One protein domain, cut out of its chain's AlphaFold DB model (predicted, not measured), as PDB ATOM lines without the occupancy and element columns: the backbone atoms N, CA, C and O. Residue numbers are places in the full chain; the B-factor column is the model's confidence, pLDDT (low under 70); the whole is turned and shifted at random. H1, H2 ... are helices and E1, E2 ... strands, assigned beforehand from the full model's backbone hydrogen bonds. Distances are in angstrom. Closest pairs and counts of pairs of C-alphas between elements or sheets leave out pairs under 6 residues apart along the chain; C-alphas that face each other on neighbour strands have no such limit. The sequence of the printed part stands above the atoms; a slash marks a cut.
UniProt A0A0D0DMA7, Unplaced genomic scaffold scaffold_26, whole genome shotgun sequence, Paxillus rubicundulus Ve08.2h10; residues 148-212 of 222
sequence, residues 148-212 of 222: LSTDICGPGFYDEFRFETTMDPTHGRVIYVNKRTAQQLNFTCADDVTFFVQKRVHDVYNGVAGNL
ATOM      1  N   LEU A 148     144.977 190.966 199.247       95.94
ATOM      2  CA  LEU A 148     145.776 189.750 199.166       95.94
ATOM      3  C   LEU A 148     145.443 189.044 197.846       95.94
ATOM      4  O   LEU A 148     144.285 188.714 197.605       95.94
ATOM      5  N   SER A 149     146.449 188.858 196.993       95.62
ATOM      6  CA  SER A 149     146.271 188.234 195.676       95.62
ATOM      7  C   SER A 149     146.374 186.711 195.734       95.62
ATOM      8  O   SER A 149     145.581 186.017 195.108       95.62
ATOM      9  N   THR A 150     147.318 186.195 196.518       93.75
ATOM     10  CA  THR A 150     147.596 184.762 196.650       93.75
ATOM     11  C   THR A 150     148.003 184.434 198.079       93.75
ATOM     12  O   THR A 150     148.798 185.166 198.678       93.75
ATOM     13  N   ASP A 151     147.509 183.312 198.594       95.00
ATOM     14  CA  ASP A 151     147.923 182.747 199.876       95.00
ATOM     15  C   ASP A 151     148.541 181.366 199.635       95.00
ATOM     16  O   ASP A 151     147.854 180.439 199.213       95.00
ATOM     17  N   ILE A 152     149.857 181.259 199.823       95.44
ATOM     18  CA  ILE A 152     150.627 180.042 199.551       95.44
ATOM     19  C   ILE A 152     151.236 179.589 200.871       95.44
ATOM     20  O   ILE A 152     152.166 180.213 201.387       95.44
ATOM     21  N   CYS A 153     150.717 178.494 201.412       93.81
ATOM     22  CA  CYS A 153     151.144 177.940 202.687       93.81
ATOM     23  C   CYS A 153     151.416 176.436 202.578       93.81
ATOM     24  O   CYS A 153     150.905 175.745 201.692       93.81
ATOM     25  N   GLY A 154     152.278 175.953 203.475       94.62
ATOM     26  CA  GLY A 154     152.542 174.533 203.651       94.62
ATOM     27  C   GLY A 154     152.868 173.782 202.352       94.62
ATOM     28  O   GLY A 154     153.744 174.224 201.595       94.62
ATOM     29  N   PRO A 155     152.198 172.646 202.071       96.31
ATOM     30  CA  PRO A 155     152.435 171.863 200.861       96.31
ATOM     31  C   PRO A 155     152.167 172.619 199.556       96.31
ATOM     32  O   PRO A 155     152.821 172.313 198.563       96.31
ATOM     33  N   GLY A 156     151.294 173.637 199.553       95.56
ATOM     34  CA  GLY A 156     150.984 174.432 198.357       95.56
ATOM     35  C   GLY A 156     152.202 175.157 197.773       95.56
ATOM     36  O   GLY A 156     152.264 175.418 196.574       95.56
ATOM     37  N   PHE A 157     153.239 175.389 198.585       95.94
ATOM     38  CA  PHE A 157     154.514 175.937 198.115       95.94
ATOM     39  C   PHE A 157     155.191 175.031 197.075       95.94
ATOM     40  O   PHE A 157     155.842 175.499 196.144       95.94
ATOM     41  N   TYR A 158     155.027 173.717 197.206       96.62
ATOM     42  CA  TYR A 158     155.589 172.774 196.252       96.62
ATOM     43  C   TYR A 158     154.902 172.798 194.885       96.62
ATOM     44  O   TYR A 158     155.473 172.263 193.928       96.62
ATOM     45  N   ASP A 159     153.681 173.317 194.818       96.38
ATOM     46  CA  ASP A 159     152.860 173.322 193.611       96.38
ATOM     47  C   ASP A 159     152.951 174.669 192.898       96.38
ATOM     48  O   ASP A 159     152.985 174.707 191.670       96.38
ATOM     49  N   GLU A 160     153.104 175.753 193.661       97.31
ATOM     50  CA  GLU A 160     153.276 177.089 193.101       97.31
ATOM     51  C   GLU A 160     154.694 177.328 192.559       97.31
ATOM     52  O   GLU A 160     154.866 178.039 191.575       97.31
ATOM     53  N   PHE A 161     155.734 176.733 193.158       96.25
ATOM     54  CA  PHE A 161     157.121 177.019 192.779       96.25
ATOM     55  C   PHE A 161     157.791 175.885 191.994       96.25
ATOM     56  O   PHE A 161     157.748 174.707 192.362       96.25
ATOM     57  N   ARG A 162     158.524 176.259 190.935       97.31
ATOM     58  CA  ARG A 162     159.353 175.332 190.156       97.31
ATOM     59  C   ARG A 162     160.740 175.183 190.782       97.31
ATOM     60  O   ARG A 162     161.405 176.167 191.093       97.31
ATOM     61  N   PHE A 163     161.194 173.938 190.905       96.12
ATOM     62  CA  PHE A 163     162.565 173.616 191.299       96.12
ATOM     63  C   PHE A 163     163.450 173.593 190.060       96.12
ATOM     64  O   PHE A 163     163.324 172.698 189.221       96.12
ATOM     65  N   GLU A 164     164.351 174.561 189.963       95.69
ATOM     66  CA  GLU A 164     165.358 174.590 188.908       95.69
ATOM     67  C   GLU A 164     166.513 173.642 189.253       95.69
ATOM     68  O   GLU A 164     166.964 173.572 190.394       95.69
ATOM     69  N   THR A 165     167.001 172.901 188.258       96.12
ATOM     70  CA  THR A 165     168.169 172.004 188.385       96.12
ATOM     71  C   THR A 165     169.312 172.407 187.462       96.12
ATOM     72  O   THR A 165     170.154 171.586 187.101       96.12
ATOM     73  N   THR A 166     169.307 173.654 187.004       94.75
ATOM     74  CA  THR A 166     170.348 174.194 186.133       94.75
ATOM     75  C   THR A 166     171.607 174.512 186.933       94.75
ATOM     76  O   THR A 166     171.574 174.628 188.158       94.75
ATOM     77  N   MET A 167     172.730 174.679 186.234       92.75
ATOM     78  CA  MET A 167     173.942 175.222 186.846       92.75
ATOM     79  C   MET A 167     173.665 176.616 187.412       92.75
ATOM     80  O   MET A 167     172.896 177.383 186.829       92.75
ATOM     81  N   ASP A 168     174.297 176.933 188.540       93.19
ATOM     82  CA  ASP A 168     174.204 178.254 189.151       93.19
ATOM     83  C   ASP A 168     174.751 179.326 188.190       93.19
ATOM     84  O   ASP A 168     175.946 179.294 187.877       93.19
ATOM     85  N   PRO A 169     173.924 180.288 187.726       94.69
ATOM     86  CA  PRO A 169     174.376 181.333 186.810       94.69
ATOM     87  C   PRO A 169     175.417 182.263 187.450       94.69
ATOM     88  O   PRO A 169     176.175 182.925 186.741       94.69
ATOM     89  N   THR A 170     175.488 182.305 188.785       96.69
ATOM     90  CA  THR A 170     176.499 183.068 189.528       96.69
ATOM     91  C   THR A 170     177.812 182.303 189.709       96.69
ATOM     92  O   THR A 170     178.754 182.836 190.291       96.69
ATOM     93  N   HIS A 171     177.904 181.080 189.171       94.62
ATOM     94  CA  HIS A 171     179.060 180.187 189.293       94.62
ATOM     95  C   HIS A 171     179.429 179.866 190.754       94.62
ATOM     96  O   HIS A 171     180.593 179.613 191.080       94.62
ATOM     97  N   GLY A 172     178.443 179.869 191.654       91.06
ATOM     98  CA  GLY A 172     178.620 179.444 193.032       91.06
ATOM     99  C   GLY A 172     178.852 177.937 193.154       91.06
ATOM    100  O   GLY A 172     178.516 177.133 192.285       91.06
ATOM    101  N   ARG A 173     179.421 177.522 194.292       91.56
ATOM    102  CA  ARG A 173     179.598 176.102 194.652       91.56
ATOM    103  C   ARG A 173     178.298 175.532 195.216       91.56
ATOM    104  O   ARG A 173     178.223 175.138 196.382       91.56
ATOM    105  N   VAL A 174     177.257 175.561 194.397       92.12
ATOM    106  CA  VAL A 174     175.907 175.132 194.753       92.12
ATOM    107  C   VAL A 174     175.440 174.093 193.748       92.12
ATOM    108  O   VAL A 174     175.595 174.267 192.544       92.12
ATOM    109  N   ILE A 175     174.856 173.009 194.256       92.31
ATOM    110  CA  ILE A 175     174.170 172.009 193.441       92.31
ATOM    111  C   ILE A 175     172.679 172.166 193.717       92.31
ATOM    112  O   ILE A 175     172.217 171.876 194.825       92.31
ATOM    113  N   TYR A 176     171.937 172.646 192.723       94.38
ATOM    114  CA  TYR A 176     170.481 172.666 192.780       94.38
ATOM    115  C   TYR A 176     169.926 171.277 192.464       94.38
ATOM    116  O   TYR A 176     170.432 170.571 191.591       94.38
ATOM    117  N   VAL A 177     168.891 170.866 193.194       95.75
ATOM    118  CA  VAL A 177     168.277 169.539 193.066       95.75
ATOM    119  C   VAL A 177     166.780 169.669 192.803       95.75
ATOM    120  O   VAL A 177     166.153 170.643 193.215       95.75
ATOM    121  N   ASN A 178     166.196 168.683 192.119       97.38
ATOM    122  CA  ASN A 178     164.764 168.692 191.817       97.38
ATOM    123  C   ASN A 178     163.908 168.484 193.085       97.38
ATOM    124  O   ASN A 178     164.401 168.000 194.107       97.38
ATOM    125  N   LYS A 179     162.602 168.782 192.981       97.00
ATOM    126  CA  LYS A 179     161.592 168.631 194.051       97.00
ATOM    127  C   LYS A 179     161.678 167.286 194.773       97.00
ATOM    128  O   LYS A 179     161.754 167.244 195.996       97.00
ATOM    129  N   ARG A 180     161.718 166.186 194.012       97.44
ATOM    130  CA  ARG A 180     161.741 164.822 194.562       97.44
ATOM    131  C   ARG A 180     163.004 164.571 195.380       97.44
ATOM    132  O   ARG A 180     162.915 164.074 196.497       97.44
ATOM    133  N   THR A 181     164.170 164.932 194.851       96.50
ATOM    134  CA  THR A 181     165.450 164.793 195.554       96.50
ATOM    135  C   THR A 181     165.507 165.693 196.788       96.50
ATOM    136  O   THR A 181     165.966 165.245 197.836       96.50
ATOM    137  N   ALA A 182     165.007 166.930 196.702       96.56
ATOM    138  CA  ALA A 182     164.952 167.849 197.838       96.56
ATOM    139  C   ALA A 182     164.102 167.289 198.992       96.56
ATOM    140  O   ALA A 182     164.534 167.337 200.141       96.56
ATOM    141  N   GLN A 183     162.943 166.701 198.683       96.00
ATOM    142  CA  GLN A 183     162.077 166.044 199.666       96.00
ATOM    143  C   GLN A 183     162.731 164.783 200.246       96.00
ATOM    144  O   GLN A 183     162.803 164.629 201.459       96.00
ATOM    145  N   GLN A 184     163.267 163.900 199.395       97.00
ATOM    146  CA  GLN A 184     163.886 162.641 199.831       97.00
ATOM    147  C   GLN A 184     165.116 162.847 200.724       97.00
ATOM    148  O   GLN A 184     165.387 162.027 201.597       97.00
ATOM    149  N   LEU A 185     165.869 163.928 200.505       94.75
ATOM    150  CA  LEU A 185     167.054 164.270 201.294       94.75
ATOM    151  C   LEU A 185     166.760 165.253 202.440       94.75
ATOM    152  O   LEU A 185     167.705 165.724 203.079       94.75
ATOM    153  N   ASN A 186     165.484 165.563 202.699       95.25
ATOM    154  CA  ASN A 186     165.033 166.536 203.699       95.25
ATOM    155  C   ASN A 186     165.663 167.936 203.536       95.25
ATOM    156  O   ASN A 186     165.883 168.649 204.514       95.25
ATOM    157  N   PHE A 187     165.963 168.357 202.304       95.50
ATOM    158  CA  PHE A 187     166.349 169.745 202.015       95.50
ATOM    159  C   PHE A 187     165.141 170.674 202.011       95.50
ATOM    160  O   PHE A 187     165.286 171.868 202.245       95.50
ATOM    161  N   THR A 188     163.952 170.134 201.770       96.44
ATOM    162  CA  THR A 188     162.692 170.855 201.924       96.44
ATOM    163  C   THR A 188     161.699 169.976 202.665       96.44
ATOM    164  O   THR A 188     161.571 168.794 202.346       96.44
ATOM    165  N   CYS A 189     160.973 170.546 203.622       96.31
ATOM    166  CA  CYS A 189     159.808 169.905 204.223       96.31
ATOM    167  C   CYS A 189     158.682 170.928 204.372       96.31
ATOM    168  O   CYS A 189     158.931 172.123 204.524       96.31
ATOM    169  N   ALA A 190     157.446 170.453 204.275       96.12
ATOM    170  CA  ALA A 190     156.265 171.276 204.456       96.12
ATOM    171  C   ALA A 190     155.349 170.599 205.469       96.12
ATOM    172  O   ALA A 190     155.196 169.379 205.427       96.12
ATOM    173  N   ASP A 191     154.777 171.407 206.343       94.19
ATOM    174  CA  ASP A 191     153.666 171.059 207.222       94.19
ATOM    175  C   ASP A 191     152.468 171.949 206.858       94.19
ATOM    176  O   ASP A 191     152.634 172.850 206.034       94.19
ATOM    177  N   ASP A 192     151.295 171.758 207.459       92.69
ATOM    178  CA  ASP A 192     150.043 172.423 207.041       92.69
ATOM    179  C   ASP A 192     150.166 173.946 206.845       92.69
ATOM    180  O   ASP A 192     149.599 174.512 205.912       92.69
ATOM    181  N   VAL A 193     150.955 174.617 207.689       93.81
ATOM    182  CA  VAL A 193     151.125 176.082 207.662       93.81
ATOM    183  C   VAL A 193     152.560 176.550 207.431       93.81
ATOM    184  O   VAL A 193     152.788 177.745 207.244       93.81
ATOM    185  N   THR A 194     153.544 175.646 207.429       91.00
ATOM    186  CA  THR A 194     154.966 176.029 207.401       91.00
ATOM    187  C   THR A 194     155.714 175.338 206.274       91.00
ATOM    188  O   THR A 194     155.539 174.148 206.034       91.00
ATOM    189  N   PHE A 195     156.602 176.078 205.612       94.31
ATOM    190  CA  PHE A 195     157.522 175.548 204.613       94.31
ATOM    191  C   PHE A 195     158.967 175.803 205.044       94.31
ATOM    192  O   PHE A 195     159.355 176.942 205.307       94.31
ATOM    193  N   PHE A 196     159.774 174.747 205.110       94.25
ATOM    194  CA  PHE A 196     161.172 174.814 205.512       94.25
ATOM    195  C   PHE A 196     162.084 174.554 204.319       94.25
ATOM    196  O   PHE A 196     161.917 173.573 203.593       94.25
ATOM    197  N   VAL A 197     163.110 175.395 204.177       93.44
ATOM    198  CA  VAL A 197     164.202 175.202 203.219       93.44
ATOM    199  C   VAL A 197     165.502 175.085 203.986       93.44
ATOM    200  O   VAL A 197     165.938 176.015 204.664       93.44
ATOM    201  N   GLN A 198     166.135 173.931 203.854       92.00
ATOM    202  CA  GLN A 198     167.392 173.613 204.490       92.00
ATOM    203  C   GLN A 198     168.508 173.569 203.468       92.00
ATOM    204  O   GLN A 198     168.374 173.137 202.323       92.00
ATOM    205  N   LYS A 199     169.670 174.004 203.934       89.81
ATOM    206  CA  LYS A 199     170.886 174.039 203.153       89.81
ATOM    207  C   LYS A 199     171.766 172.910 203.690       89.81
ATOM    208  O   LYS A 199     172.188 172.964 204.836       89.81
ATOM    209  N   ARG A 200     172.127 171.925 202.867       84.56
ATOM    210  CA  ARG A 200     173.228 171.029 203.255       84.56
ATOM    211  C   ARG A 200     174.558 171.761 203.089       84.56
ATOM    212  O   ARG A 200     174.767 172.442 202.084       84.56
ATOM    213  N   VAL A 201     175.439 171.672 204.071       82.25
ATOM    214  CA  VAL A 201     176.834 172.085 203.919       82.25
ATOM    215  C   VAL A 201     177.627 170.791 203.861       82.25
ATOM    216  O   VAL A 201     177.680 170.052 204.836       82.25
ATOM    217  N   HIS A 202     178.125 170.452 202.674       70.25
ATOM    218  CA  HIS A 202     179.121 169.400 202.558       70.25
ATOM    219  C   HIS A 202     180.462 170.052 202.866       70.25
ATOM    220  O   HIS A 202     181.049 170.692 201.994       70.25
ATOM    221  N   ASP A 203     180.925 169.908 204.103       65.62
ATOM    222  CA  ASP A 203     182.304 170.228 204.448       65.62
ATOM    223  C   ASP A 203     183.198 169.160 203.816       65.62
ATOM    224  O   ASP A 203     183.611 168.187 204.441       65.62
ATOM    225  N   VAL A 204     183.488 169.317 202.524       58.69
ATOM    226  CA  VAL A 204     184.635 168.650 201.904       58.69
ATOM    227  C   VAL A 204     185.867 169.471 202.279       58.69
ATOM    228  O   VAL A 204     186.465 170.153 201.454       58.69
ATOM    229  N   TYR A 205     186.206 169.469 203.565       47.00
ATOM    230  CA  TYR A 205     187.493 169.939 204.055       47.00
ATOM    231  C   TYR A 205     188.051 168.835 204.963       47.00
ATOM    232  O   TYR A 205     187.586 168.620 206.075       47.00
ATOM    233  N   ASN A 206     189.039 168.099 204.446       55.44
ATOM    234  CA  ASN A 206     189.916 167.185 205.191       55.44
ATOM    235  C   ASN A 206     189.293 165.957 205.887       55.44
ATOM    236  O   ASN A 206     189.782 165.536 206.932       55.44
ATOM    237  N   GLY A 207     188.278 165.315 205.303       55.38
ATOM    238  CA  GLY A 207     187.908 163.943 205.697       55.38
ATOM    239  C   GLY A 207     187.274 163.789 207.085       55.38
ATOM    240  O   GLY A 207     187.144 162.668 207.571       55.38
ATOM    241  N   VAL A 208     186.840 164.882 207.714       60.31
ATOM    242  CA  VAL A 208     186.042 164.834 208.942       60.31
ATOM    243  C   VAL A 208     184.583 165.041 208.550       60.31
ATOM    244  O   VAL A 208     184.241 166.054 207.949       60.31
ATOM    245  N   ALA A 209     183.720 164.068 208.842       54.09
ATOM    246  CA  ALA A 209     182.292 164.173 208.567       54.09
ATOM    247  C   ALA A 209     181.694 165.372 209.332       54.09
ATOM    248  O   ALA A 209     181.527 165.319 210.550       54.09
ATOM    249  N   GLY A 210     181.409 166.463 208.618       53.53
ATOM    250  CA  GLY A 210     180.759 167.650 209.169       53.53
ATOM    251  C   GLY A 210     179.314 167.362 209.582       53.53
ATOM    252  O   GLY A 210     178.581 166.645 208.898       53.53
ATOM    253  N   ASN A 211     178.908 167.921 210.720       54.34
ATOM    254  CA  ASN A 211     177.570 167.767 211.284       54.34
ATOM    255  C   ASN A 211     176.565 168.667 210.532       54.34
ATOM    256  O   ASN A 211     176.872 169.816 210.211       54.34
ATOM    257  N   LEU A 212     175.356 168.168 210.250       52.47
ATOM    258  CA  LEU A 212     174.313 168.920 209.537       52.47
ATOM    259  C   LEU A 212     173.837 170.121 210.372       52.47
ATOM    260  O   LEU A 212     173.248 169.949 211.437       52.47
TER     261      LEU A 212
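This is residues 148 to 212 of the 222 residues of an uncharacterized protein of Paxillus rubicundulus Ve08.2h10 (UniProt A0A0D0DMA7). A loose, elongated piece with little regular structure: short helices H1 and H2 sit near a small hairpin of strands E1 and E2, with long loops besides, and residues 204 to 209 stick out. The printed part has 65 residues, under half in named elements, ordered H1, H2, E1, E2; the class is mixed, the sheet antiparallel. The radius of gyration of the C-alphas is 14.6 A, the spans 49 by 27 by 21 A.

H1, residues 154 to 160, and H2, residues 179 to 184, are close but not clearly touching: their closest C-alphas, Tyr 158 and Lys 179, are 7.6 A apart. In H1, 1 of 3 O i to N i+4 pairs and 3 of 4 O i to N i+3 pairs are within hydrogen-bond range; in H2 every O i to N i+4 pair is. E1, residues 188 to 190, and E2, residues 195 to 197, form a hairpin; N 196 and O 189 are within hydrogen-bond range, 2.8 A. The closest C-alphas of H1 and E2 are Gly 154 and Phe 195, 5.2 A; of H2 and E1, Ala 182 and Thr 188, 5.6 A.

H1 spans 10.9 A from C-alpha 154 (152.542, 174.533, 203.651), H2 8.6 A, E1 6.9 A, and E2 6.8 A to C-alpha 197 (164.202, 175.202, 203.219).

The C-alphas farthest apart, Leu 148 and Asn 206, are 49.9 A apart. The printed part has no cut. The link H1 to H2 is long, 18 residues. Residues 203 to 212 have pLDDT under 70.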